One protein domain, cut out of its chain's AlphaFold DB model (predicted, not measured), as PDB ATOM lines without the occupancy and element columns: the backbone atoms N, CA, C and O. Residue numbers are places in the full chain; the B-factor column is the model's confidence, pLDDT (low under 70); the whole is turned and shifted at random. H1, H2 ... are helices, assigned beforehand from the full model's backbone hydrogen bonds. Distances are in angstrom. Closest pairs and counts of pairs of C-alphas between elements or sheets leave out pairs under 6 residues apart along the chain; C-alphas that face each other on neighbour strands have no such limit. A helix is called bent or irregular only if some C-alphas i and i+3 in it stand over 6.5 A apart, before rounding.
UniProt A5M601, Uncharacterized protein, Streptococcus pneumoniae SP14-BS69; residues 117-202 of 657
ATOM      1  N   LYS A 117     154.768 150.508 144.694       83.69
ATOM      2  CA  LYS A 117     153.390 150.176 144.278       83.69
ATOM      3  C   LYS A 117     152.585 149.376 145.310       83.69
ATOM      4  O   LYS A 117     151.518 148.860 144.998       83.69
ATOM      5  N   GLN A 118     153.032 149.348 146.564       84.31
ATOM      6  CA  GLN A 118     152.341 148.723 147.695       84.31
ATOM      7  C   GLN A 118     151.331 149.700 148.311       84.31
ATOM      8  O   GLN A 118     151.482 150.164 149.448       84.31
ATOM      9  N   TYR A 119     150.318 150.077 147.533       87.81
ATOM     10  CA  TYR A 119     149.428 151.194 147.847       87.81
ATOM     11  C   TYR A 119     148.628 151.001 149.136       87.81
ATOM     12  O   TYR A 119     148.506 151.946 149.920       87.81
ATOM     13  N   SER A 120     148.139 149.795 149.421       87.44
ATOM     14  CA  SER A 120     147.407 149.528 150.664       87.44
ATOM     15  C   SER A 120     148.294 149.666 151.902       87.44
ATOM     16  O   SER A 120     147.861 150.236 152.912       87.44
ATOM     17  N   LEU A 121     149.549 149.209 151.825       89.38
ATOM     18  CA  LEU A 121     150.535 149.374 152.899       89.38
ATOM     19  C   LEU A 121     150.961 150.837 153.047       89.38
ATOM     20  O   LEU A 121     151.063 151.331 154.172       89.38
ATOM     21  N   ALA A 122     151.145 151.547 151.931       92.56
ATOM     22  CA  ALA A 122     151.434 152.976 151.928       92.56
ATOM     23  C   ALA A 122     150.315 153.765 152.621       92.56
ATOM     24  O   ALA A 122     150.598 154.528 153.544       92.56
ATOM     25  N   LYS A 123     149.039 153.528 152.268       92.81
ATOM     26  CA  LYS A 123     147.880 154.168 152.924       92.81
ATOM     27  C   LYS A 123     147.841 153.885 154.420       92.81
ATOM     28  O   LYS A 123     147.707 154.816 155.211       92.81
ATOM     29  N   ALA A 124     148.002 152.624 154.826       92.31
ATOM     30  CA  ALA A 124     148.033 152.271 156.244       92.31
ATOM     31  C   ALA A 124     149.146 153.021 156.989       92.31
ATOM     32  O   ALA A 124     148.916 153.555 158.077       92.31
ATOM     33  N   LYS A 125     150.330 153.124 156.375       95.44
ATOM     34  CA  LYS A 125     151.461 153.825 156.975       95.44
ATOM     35  C   LYS A 125     151.261 155.340 157.024       95.44
ATOM     36  O   LYS A 125     151.587 155.939 158.045       95.44
ATOM     37  N   PHE A 126     150.689 155.957 155.989       96.31
ATOM     38  CA  PHE A 126     150.334 157.381 156.013       96.31
ATOM     39  C   PHE A 126     149.320 157.694 157.115       96.31
ATOM     40  O   PHE A 126     149.510 158.668 157.836       96.31
ATOM     41  N   ARG A 127     148.308 156.845 157.327       94.19
ATOM     42  CA  ARG A 127     147.341 157.029 158.422       94.19
ATOM     43  C   ARG A 127     147.987 156.911 159.807       94.19
ATOM     44  O   ARG A 127     147.694 157.702 160.700       94.19
ATOM     45  N   GLU A 128     148.901 155.960 159.997       94.94
ATOM     46  CA  GLU A 128     149.688 155.865 161.237       94.94
ATOM     47  C   GLU A 128     150.497 157.153 161.486       94.94
ATOM     48  O   GLU A 128     150.455 157.714 162.583       94.94
ATOM     49  N   LEU A 129     151.199 157.639 160.458       96.69
ATOM     50  CA  LEU A 129     152.024 158.846 160.533       96.69
ATOM     51  C   LEU A 129     151.191 160.116 160.735       96.69
ATOM     52  O   LEU A 129     151.611 160.978 161.501       96.69
ATOM     53  N   ALA A 130     150.003 160.216 160.130       95.94
ATOM     54  CA  ALA A 130     149.060 161.310 160.364       95.94
ATOM     55  C   ALA A 130     148.722 161.423 161.857       95.94
ATOM     56  O   ALA A 130     148.886 162.479 162.468       95.94
ATOM     57  N   ASN A 131     148.344 160.305 162.481       93.88
ATOM     58  CA  ASN A 131     147.990 160.274 163.898       93.88
ATOM     59  C   ASN A 131     149.171 160.655 164.811       93.88
ATOM     60  O   ASN A 131     148.970 161.279 165.856       93.88
ATOM     61  N   ILE A 132     150.403 160.295 164.435       95.69
ATOM     62  CA  ILE A 132     151.620 160.696 165.160       95.69
ATOM     63  C   ILE A 132     151.869 162.202 165.005       95.69
ATOM     64  O   ILE A 132     152.030 162.889 166.015       95.69
ATOM     65  N   ALA A 133     151.858 162.711 163.771       95.25
ATOM     66  CA  ALA A 133     152.111 164.117 163.460       95.25
ATOM     67  C   ALA A 133     151.098 165.040 164.152       95.25
ATOM     68  O   ALA A 133     151.484 166.008 164.808       95.25
ATOM     69  N   PHE A 134     149.811 164.677 164.132       92.44
ATOM     70  CA  PHE A 134     148.759 165.435 164.808       92.44
ATOM     71  C   PHE A 134     148.995 165.544 166.322       92.44
ATOM     72  O   PHE A 134     148.911 166.629 166.896       92.44
ATOM     73  N   ARG A 135     149.362 164.435 166.986       92.75
ATOM     74  CA  ARG A 135     149.688 164.434 168.428       92.75
ATOM     75  C   ARG A 135     150.926 165.272 168.746       92.75
ATOM     76  O   ARG A 135     151.000 165.858 169.824       92.75
ATOM     77  N   GLN A 136     151.880 165.325 167.821       94.31
ATOM     78  CA  GLN A 136     153.089 166.144 167.921       94.31
ATOM     79  C   GLN A 136     152.857 167.613 167.534       94.31
ATOM     80  O   GLN A 136     153.766 168.420 167.709       94.31
ATOM     81  N   LYS A 137     151.648 167.968 167.071       91.94
ATOM     82  CA  LYS A 137     151.303 169.283 166.509       91.94
ATOM     83  C   LYS A 137     152.158 169.665 165.293       91.94
ATOM     84  O   LYS A 137     152.385 170.842 165.043       91.94
ATOM     85  N   ASP A 138     152.628 168.672 164.545       94.50
ATOM     86  CA  ASP A 138     153.253 168.862 163.238       94.50
ATOM     87  C   ASP A 138     152.153 168.859 162.172       94.50
ATOM     88  O   ASP A 138     151.836 167.836 161.553       94.50
ATOM     89  N   TYR A 139     151.480 170.003 162.044       94.50
ATOM     90  CA  TYR A 139     150.276 170.111 161.229       94.50
ATOM     91  C   TYR A 139     150.569 169.976 159.737       94.50
ATOM     92  O   TYR A 139     149.762 169.392 159.018       94.50
ATOM     93  N   PHE A 140     151.727 170.443 159.265       95.62
ATOM     94  CA  PHE A 140     152.099 170.297 157.860       95.62
ATOM     95  C   PHE A 140     152.267 168.824 157.464       95.62
ATOM     96  O   PHE A 140     151.613 168.369 156.524       95.62
ATOM     97  N   ASN A 141     153.065 168.042 158.204       96.88
ATOM     98  CA  ASN A 141     153.220 166.613 157.900       96.88
ATOM     99  C   ASN A 141     151.911 165.839 158.096       96.88
ATOM    100  O   ASN A 141     151.634 164.906 157.341       96.88
ATOM    101  N   PHE A 142     151.080 166.232 159.065       96.25
ATOM    102  CA  PHE A 142     149.737 165.678 159.223       96.25
ATOM    103  C   PHE A 142     148.872 165.894 157.970       96.25
ATOM    104  O   PHE A 142     148.300 164.934 157.452       96.25
ATOM    105  N   LEU A 143     148.824 167.122 157.447       96.62
ATOM    106  CA  LEU A 143     148.052 167.462 156.250       96.62
ATOM    107  C   LEU A 143     148.574 166.744 155.000       96.62
ATOM    108  O   LEU A 143     147.773 166.242 154.214       96.62
ATOM    109  N   VAL A 144     149.895 166.618 154.837       97.31
ATOM    110  CA  VAL A 144     150.491 165.838 153.736       97.31
ATOM    111  C   VAL A 144     150.126 164.352 153.843       97.31
ATOM    112  O   VAL A 144     149.798 163.729 152.831       97.31
ATOM    113  N   CYS A 145     150.127 163.770 155.048       96.94
ATOM    114  CA  CYS A 145     149.684 162.390 155.253       96.94
ATOM    115  C   CYS A 145     148.216 162.185 154.864       96.94
ATOM    116  O   CYS A 145     147.921 161.241 154.132       96.94
ATOM    117  N   GLU A 146     147.305 163.042 155.335       95.12
ATOM    118  CA  GLU A 146     145.877 162.922 155.004       95.12
ATOM    119  C   GLU A 146     145.620 163.198 153.518       95.12
ATOM    120  O   GLU A 146     144.851 162.470 152.889       95.12
ATOM    121  N   PHE A 147     146.335 164.153 152.915       95.56
ATOM    122  CA  PHE A 147     146.325 164.359 151.468       95.56
ATOM    123  C   PHE A 147     146.698 163.076 150.729       95.56
ATOM    124  O   PHE A 147     145.897 162.569 149.945       95.56
ATOM    125  N   ASN A 148     147.866 162.493 151.012       96.25
ATOM    126  CA  ASN A 148     148.311 161.262 150.358       96.25
ATOM    127  C   ASN A 148     147.355 160.090 150.613       96.25
ATOM    128  O   ASN A 148     147.078 159.317 149.699       96.25
ATOM    129  N   PHE A 149     146.814 159.964 151.827       93.19
ATOM    130  CA  PHE A 149     145.825 158.939 152.151       93.19
ATOM    131  C   PHE A 149     144.569 159.065 151.279       93.19
ATOM    132  O   PHE A 149     144.045 158.056 150.805       93.19
ATOM    133  N   GLN A 150     144.096 160.285 151.027       90.12
ATOM    134  CA  GLN A 150     142.962 160.529 150.134       90.12
ATOM    135  C   GLN A 150     143.326 160.317 148.659       90.12
ATOM    136  O   GLN A 150     142.526 159.749 147.919       90.12
ATOM    137  N   GLN A 151     144.532 160.720 148.244       90.06
ATOM    138  CA  GLN A 151     144.954 160.664 146.842       90.06
ATOM    139  C   GLN A 151     145.316 159.258 146.360       90.06
ATOM    140  O   GLN A 151     145.057 158.935 145.207       90.06
ATOM    141  N   ILE A 152     145.900 158.399 147.200       89.12
ATOM    142  CA  ILE A 152     146.266 157.040 146.777       89.12
ATOM    143  C   ILE A 152     144.993 156.230 146.498       89.12
ATOM    144  O   ILE A 152     144.231 155.897 147.417       89.12
ATOM    145  N   GLN A 153     144.785 155.877 145.231       78.62
ATOM    146  CA  GLN A 153     143.695 155.014 144.785       78.62
ATOM    147  C   GLN A 153     144.146 153.552 144.789       78.62
ATOM    148  O   GLN A 153     145.129 153.198 144.143       78.62
ATOM    149  N   ILE A 154     143.415 152.694 145.505       72.81
ATOM    150  CA  ILE A 154     143.609 151.241 145.437       72.81
ATOM    151  C   ILE A 154     142.765 150.742 144.269       72.81
ATOM    152  O   ILE A 154     141.538 150.695 144.355       72.81
ATOM    153  N   ILE A 155     143.428 150.464 143.149       61.28
ATOM    154  CA  ILE A 155     142.784 150.016 141.908       61.28
ATOM    155  C   ILE A 155     142.703 148.482 141.867       61.28
ATOM    156  O   ILE A 155     141.758 147.931 141.299       61.28
ATOM    157  N   ASP A 156     143.651 147.793 142.507       58.50
ATOM    158  CA  ASP A 156     143.675 146.336 142.541       58.50
ATOM    159  C   ASP A 156     142.607 145.779 143.495       58.50
ATOM    160  O   ASP A 156     142.578 146.066 144.692       58.50
ATOM    161  N   ARG A 157     141.716 144.948 142.944       53.47
ATOM    162  CA  ARG A 157     140.643 144.274 143.688       53.47
ATOM    163  C   ARG A 157     141.157 143.120 144.551       53.47
ATOM    164  O   ARG A 157     140.406 142.637 145.398       53.47
ATOM    165  N   TYR A 158     142.378 142.653 144.307       54.84
ATOM    166  CA  TYR A 158     142.993 141.532 145.016       54.84
ATOM    167  C   TYR A 158     143.925 141.979 146.147       54.84
ATOM    168  O   TYR A 158     144.272 141.153 146.998       54.84
ATOM    169  N   GLU A 159     144.282 143.265 146.215       61.28
ATOM    170  CA  GLU A 159     145.090 143.799 147.306       61.28
ATOM    171  C   GLU A 159     144.292 143.701 148.618       61.28
ATOM    172  O   GLU A 159     143.238 144.319 148.796       61.28
ATOM    173  N   LYS A 160     144.774 142.879 149.562       60.44
ATOM    174  CA  LYS A 160     144.150 142.753 150.884       60.44
ATOM    175  C   LYS A 160     144.247 144.094 151.599       60.44
ATOM    176  O   LYS A 160     145.308 144.446 152.107       60.44
ATOM    177  N   THR A 161     143.131 144.812 151.682       62.06
ATOM    178  CA  THR A 161     143.076 146.087 152.391       62.06
ATOM    179  C   THR A 161     143.299 145.837 153.888       62.06
ATOM    180  O   THR A 161     142.490 145.148 154.519       62.06
ATOM    181  N   PRO A 162     144.391 146.337 154.488       64.44
ATOM    182  CA  PRO A 162     144.588 146.228 155.924       64.44
ATOM    183  C   PRO A 162     143.533 147.072 156.649       64.44
ATOM    184  O   PRO A 162     143.057 148.078 156.123       64.44
ATOM    185  N   SER A 163     143.195 146.698 157.885       71.88
ATOM    186  CA  SER A 163     142.410 147.582 158.751       71.88
ATOM    187  C   SER A 163     143.229 148.839 159.032       71.88
ATOM    188  O   SER A 163     144.288 148.763 159.658       71.88
ATOM    189  N   TYR A 164     142.753 149.991 158.570       82.31
ATOM    190  CA  TYR A 164     143.398 151.268 158.858       82.31
ATOM    191  C   TYR A 164     143.153 151.679 160.310       82.31
ATOM    192  O   TYR A 164     142.118 151.354 160.891       82.31
ATOM    193  N   ALA A 165     144.105 152.407 160.898       81.88
ATOM    194  CA  ALA A 165     143.873 153.041 162.188       81.88
ATOM    195  C   ALA A 165     142.757 154.093 162.064       81.88
ATOM    196  O   ALA A 165     142.668 154.795 161.048       81.88
ATOM    197  N   GLU A 166     141.934 154.213 163.108       83.50
ATOM    198  CA  GLU A 166     140.896 155.242 163.160       83.50
ATOM    199  C   GLU A 166     141.534 156.634 163.018       83.50
ATOM    200  O   GLU A 166     142.580 156.906 163.632       83.50
ATOM    201  N   PRO A 167     140.959 157.503 162.171       84.25
ATOM    202  CA  PRO A 167     141.444 158.864 162.052       84.25
ATOM    203  C   PRO A 167     141.167 159.637 163.342       84.25
ATOM    204  O   PRO A 167     140.117 159.488 163.960       84.25
ATOM    205  N   LEU A 168     142.083 160.532 163.716       78.88
ATOM    206  CA  LEU A 168     141.814 161.511 164.777       78.88
ATOM    207  C   LEU A 168     140.837 162.618 164.333       78.88
ATOM    208  O   LEU A 168     140.391 163.399 165.171       78.88
ATOM    209  N   TYR A 169     140.504 162.679 163.040       73.44
ATOM    210  CA  TYR A 169     139.537 163.603 162.454       73.44
ATOM    211  C   TYR A 169     138.835 162.982 161.235       73.44
ATOM    212  O   TYR A 169     139.505 162.492 160.331       73.44
ATOM    213  N   ASP A 170     137.502 163.033 161.197       70.75
ATOM    214  CA  ASP A 170     136.662 162.353 160.189       70.75
ATOM    215  C   ASP A 170     135.905 163.323 159.248       70.75
ATOM    216  O   ASP A 170     134.936 162.944 158.599       70.75
ATOM    217  N   GLY A 171     136.297 164.601 159.202       77.44
ATOM    218  CA  GLY A 171     135.697 165.605 158.306       77.44
ATOM    219  C   GLY A 171     136.459 165.800 156.989       77.44
ATOM    220  O   GLY A 171     137.450 165.119 156.712       77.44
ATOM    221  N   GLU A 172     136.029 166.769 156.176       87.56
ATOM    222  CA  GLU A 172     136.719 167.100 154.924       87.56
ATOM    223  C   GLU A 172     138.093 167.742 155.178       87.56
ATOM    224  O   GLU A 172     138.269 168.586 156.060       87.56
ATOM    225  N   LEU A 173     139.091 167.374 154.364       90.81
ATOM    226  CA  LEU A 173     140.460 167.891 154.508       90.81
ATOM    227  C   LEU A 173     140.531 169.410 154.295       90.81
ATOM    228  O   LEU A 173     141.327 170.084 154.948       90.81
ATOM    229  N   SER A 174     139.690 169.955 153.416       91.00
ATOM    230  CA  SER A 174     139.523 171.395 153.182       91.00
ATOM    231  C   SER A 174     139.082 172.127 154.453       91.00
ATOM    232  O   SER A 174     139.738 173.079 154.878       91.00
ATOM    233  N   GLU A 175     138.015 171.650 155.096       91.25
ATOM    234  CA  GLU A 175     137.480 172.221 156.335       91.25
ATOM    235  C   GLU A 175     138.498 172.153 157.472       91.25
ATOM    236  O   GLU A 175     138.713 173.139 158.180       91.25
ATOM    237  N   LEU A 176     139.171 171.010 157.624       90.62
ATOM    238  CA  LEU A 176     140.225 170.839 158.619       90.62
ATOM    239  C   LEU A 176     141.385 171.803 158.397       90.62
ATOM    240  O   LEU A 176     141.874 172.410 159.348       90.62
ATOM    241  N   THR A 177     141.815 171.957 157.145       93.50
ATOM    242  CA  THR A 177     142.904 172.869 156.784       93.50
ATOM    243  C   THR A 177     142.553 174.296 157.208       93.50
ATOM    244  O   THR A 177     143.353 174.940 157.883       93.50
ATOM    245  N   GLU A 178     141.332 174.763 156.928       94.12
ATOM    246  CA  GLU A 178     140.852 176.082 157.369       94.12
ATOM    247  C   GLU A 178     140.773 176.217 158.894       94.12
ATOM    248  O   GLU A 178     141.142 177.250 159.458       94.12
ATOM    249  N   GLN A 179     140.323 175.177 159.600       92.69
ATOM    250  CA  GLN A 179     140.299 175.186 161.065       92.69
ATOM    251  C   GLN A 179     141.707 175.333 161.648       92.69
ATOM    252  O   GLN A 179     141.904 176.131 162.568       92.69
ATOM    253  N   ILE A 180     142.692 174.619 161.092       92.50
ATOM    254  CA  ILE A 180     144.079 174.732 161.544       92.50
ATOM    255  C   ILE A 180     144.610 176.138 161.235       92.50
ATOM    256  O   ILE A 180     145.123 176.768 162.159       92.50
ATOM    257  N   ILE A 181     144.410 176.677 160.021       94.00
ATOM    258  CA  ILE A 181     144.822 178.049 159.636       94.00
ATOM    259  C   ILE A 181     144.300 179.092 160.629       94.00
ATOM    260  O   ILE A 181     145.038 179.993 161.030       94.00
ATOM    261  N   ASN A 182     143.041 178.966 161.055       94.00
ATOM    262  CA  ASN A 182     142.424 179.886 162.013       94.00
ATOM    263  C   ASN A 182     142.950 179.725 163.451       94.00
ATOM    264  O   ASN A 182     142.741 180.611 164.279       94.00
ATOM    265  N   SER A 183     143.625 178.614 163.758       91.06
ATOM    266  CA  SER A 183     144.154 178.303 165.092       91.06
ATOM    267  C   SER A 183     145.649 178.597 165.271       91.06
ATOM    268  O   SER A 183     146.126 178.627 166.406       91.06
ATOM    269  N   VAL A 184     146.387 178.823 164.179       92.50
ATOM    270  CA  VAL A 184     147.841 179.052 164.193       92.50
ATOM    271  C   VAL A 184     148.212 180.449 163.678       92.50
ATOM    272  O   VAL A 184     147.411 181.153 163.067       92.50
ATOM    273  N   THR A 185     149.453 180.872 163.921       91.50
ATOM    274  CA  THR A 185     149.983 182.186 163.516       91.50
ATOM    275  C   THR A 185     151.415 182.068 162.987       91.50
ATOM    276  O   THR A 185     152.070 181.051 163.207       91.50
ATOM    277  N   GLY A 186     151.932 183.121 162.345       90.62
ATOM    278  CA  GLY A 186     153.323 183.173 161.874       90.62
ATOM    279  C   GLY A 186     153.611 182.179 160.744       90.62
ATOM    280  O   GLY A 186     152.741 181.918 159.914       90.62
ATOM    281  N   ASP A 187     154.819 181.616 160.722       90.50
ATOM    282  CA  ASP A 187     155.258 180.686 159.672       90.50
ATOM    283  C   ASP A 187     154.423 179.407 159.604       90.50
ATOM    284  O   ASP A 187     154.177 178.897 158.514       90.50
ATOM    285  N   GLU A 188     153.914 178.929 160.744       92.94
ATOM    286  CA  GLU A 188     153.012 177.774 160.784       92.94
ATOM    287  C   GLU A 188     151.728 178.053 159.988       92.94
ATOM    288  O   GLU A 188     151.270 177.219 159.213       92.94
ATOM    289  N   LYS A 189     151.181 179.271 160.104       95.25
ATOM    290  CA  LYS A 189     150.029 179.687 159.299       95.25
ATOM    291  C   LYS A 189     150.385 179.748 157.813       95.25
ATOM    292  O   LYS A 189     149.660 179.178 157.003       95.25
ATOM    293  N   LYS A 190     151.512 180.383 157.468       95.50
ATOM    294  CA  LYS A 190     151.956 180.553 156.075       95.50
ATOM    295  C   LYS A 190     152.179 179.215 155.362       95.50
ATOM    296  O   LYS A 190     151.768 179.066 154.213       95.50
ATOM    297  N   ILE A 191     152.791 178.225 156.021       96.94
ATOM    298  CA  ILE A 191     153.019 176.910 155.399       96.94
ATOM    299  C   ILE A 191     151.714 176.131 155.191       96.94
ATOM    300  O   ILE A 191     151.574 175.422 154.193       96.94
ATOM    301  N   ILE A 192     150.726 176.288 156.075       97.31
ATOM    302  CA  ILE A 192     149.416 175.651 155.893       97.31
ATOM    303  C   ILE A 192     148.604 176.365 154.802       97.31
ATOM    304  O   ILE A 192     147.962 175.702 153.989       97.31
ATOM    305  N   GLU A 193     148.678 177.695 154.716       95.81
ATOM    306  CA  GLU A 193     148.121 178.454 153.587       95.81
ATOM    307  C   GLU A 193     148.768 178.021 152.262       95.81
ATOM    308  O   GLU A 193     148.062 177.755 151.292       95.81
ATOM    309  N   PHE A 194     150.094 177.831 152.231       96.75
ATOM    310  CA  PHE A 194     150.792 177.255 151.079       96.75
ATOM    311  C   PHE A 194     150.285 175.850 150.737       96.75
ATOM    312  O   PHE A 194     150.038 175.558 149.566       96.75
ATOM    313  N   PHE A 195     150.101 174.979 151.733       97.56
ATOM    314  CA  PHE A 195     149.539 173.649 151.513       97.56
ATOM    315  C   PHE A 195     148.152 173.738 150.863       97.56
ATOM    316  O   PHE A 195     147.932 173.099 149.835       97.56
ATOM    317  N   ARG A 196     147.247 174.562 151.401       96.88
ATOM    318  CA  ARG A 196     145.902 174.770 150.845       96.88
ATOM    319  C   ARG A 196     145.962 175.277 149.404       96.88
ATOM    320  O   ARG A 196     145.332 174.718 148.508       96.88
ATOM    321  N   ASP A 197     146.728 176.338 149.182       94.31
ATOM    322  CA  ASP A 197     146.688 177.095 147.934       94.31
ATOM    323  C   ASP A 197     147.515 176.440 146.827       94.31
ATOM    324  O   ASP A 197     147.194 176.597 145.650       94.31
ATOM    325  N   SER A 198     148.571 175.707 147.176       94.00
ATOM    326  CA  SER A 198     149.481 175.076 146.219       94.00
ATOM    327  C   SER A 198     149.218 173.577 146.086       94.00
ATOM    328  O   SER A 198     148.941 173.116 144.978       94.00
ATOM    329  N   ILE A 199     149.264 172.826 147.195       96.25
ATOM    330  CA  ILE A 199     149.270 171.352 147.207       96.25
ATOM    331  C   ILE A 199     147.852 170.782 147.116       96.25
ATOM    332  O   ILE A 199     147.562 170.039 146.181       96.25
ATOM    333  N   LEU A 200     146.967 171.149 148.049       94.69
ATOM    334  CA  LEU A 200     145.614 170.596 148.174       94.69
ATOM    335  C   LEU A 200     144.794 170.800 146.893       94.69
ATOM    336  O   LEU A 200     144.109 169.889 146.438       94.69
ATOM    337  N   ASN A 201     144.927 171.978 146.280       89.94
ATOM    338  CA  ASN A 201     144.239 172.345 145.041       89.94
ATOM    339  C   ASN A 201     144.996 171.944 143.758       89.94
ATOM    340  O   ASN A 201     144.569 172.304 142.664       89.94
ATOM    341  N   PHE A 202     146.125 171.231 143.862       94.19
ATOM    342  CA  PHE A 202     146.974 170.823 142.729       94.19
ATOM    343  C   PHE A 202     147.494 171.974 141.846       94.19
ATOM    344  O   PHE A 202     147.963 171.742 140.728       94.19
TER     345      PHE A 202
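This is residues 117 to 202 of the 657 residues of an uncharacterized protein of Streptococcus pneumoniae SP14-BS69 (UniProt A5M601). Four helices run nearly in line with one another: H1, the longest, is paired with H2 in a helical hairpin, and on the other side of H2 the shorter hairpin of H3 and H4 completes an up-and-down bundle of H2, H3 and H4. The link from H2 to H3, residues 152 to 172, makes a wide loop that reaches one end of the long axis, with the turn from H3 to H4 near the other end. The printed part has 86 residues with four named helices, in the order H1, H2, H3, H4, and no named strand; the class is all helix. It is compact, with a radius of gyration of the C-alphas of 13.6 A, yet elongated in outline, with spans of 45 by 27 by 20 A.

H1, residues 119 to 136, is 25.3 A from first to last C-alpha and begins at C-alpha 119 at (149.428, 151.194, 147.847). H2, residues 139 to 151, is 18.0 A long. H3, residues 173 to 183, is 15.3 A long and begins at C-alpha 173 at (140.460, 167.891, 154.508). H4, residues 187 to 200, is 18.1 A long and ends at C-alpha 200 at (145.614, 170.596, 148.174). H4 is irregular, but only just: C-alphas 197 and 200 are 6.6 A apart.

H2 is the hub and touches H1, H3 and H4. H1 and H2 form a helical hairpin at a shallow tilt of 22 degrees, opposite ways; their closest C-alphas, of Ala 130 and Phe 142, are 4.6 A apart. H2, H3 and H4 form a bundle, up and down, each helix running against the one before it in the chain. H2 and H3 are a hairpin at a shallow tilt of 8 degrees, with the C-alphas of Glu 146 and Leu 173 closest at 7.4 A. H3 and H4 are a hairpin at a shallow tilt of 16 degrees; the closest C-alphas, of Ile 181 and Lys 189, are 5.5 A apart. H2 and H4 touch and run the same way at a shallow tilt of 12 degrees, closest at the C-alphas of Phe 140 and Ile 192, 6.3 A apart. H1 is apart from H3 and H4. In H1, H2 and H3 every O i to N i+4 pair is within hydrogen-bond range; in H4, 9 of 10 are.

The two C-alphas farthest apart, of Tyr 158 and Gly 186, are separated by 46.1 A. The printed part has no cut. The link from H2 to H3 is long, with 21 residues; those from H1 to H2 and from H3 to H4 are tight. The mean pLDDT of the printed part is 88.2, and residues 155 to 162 are under 70.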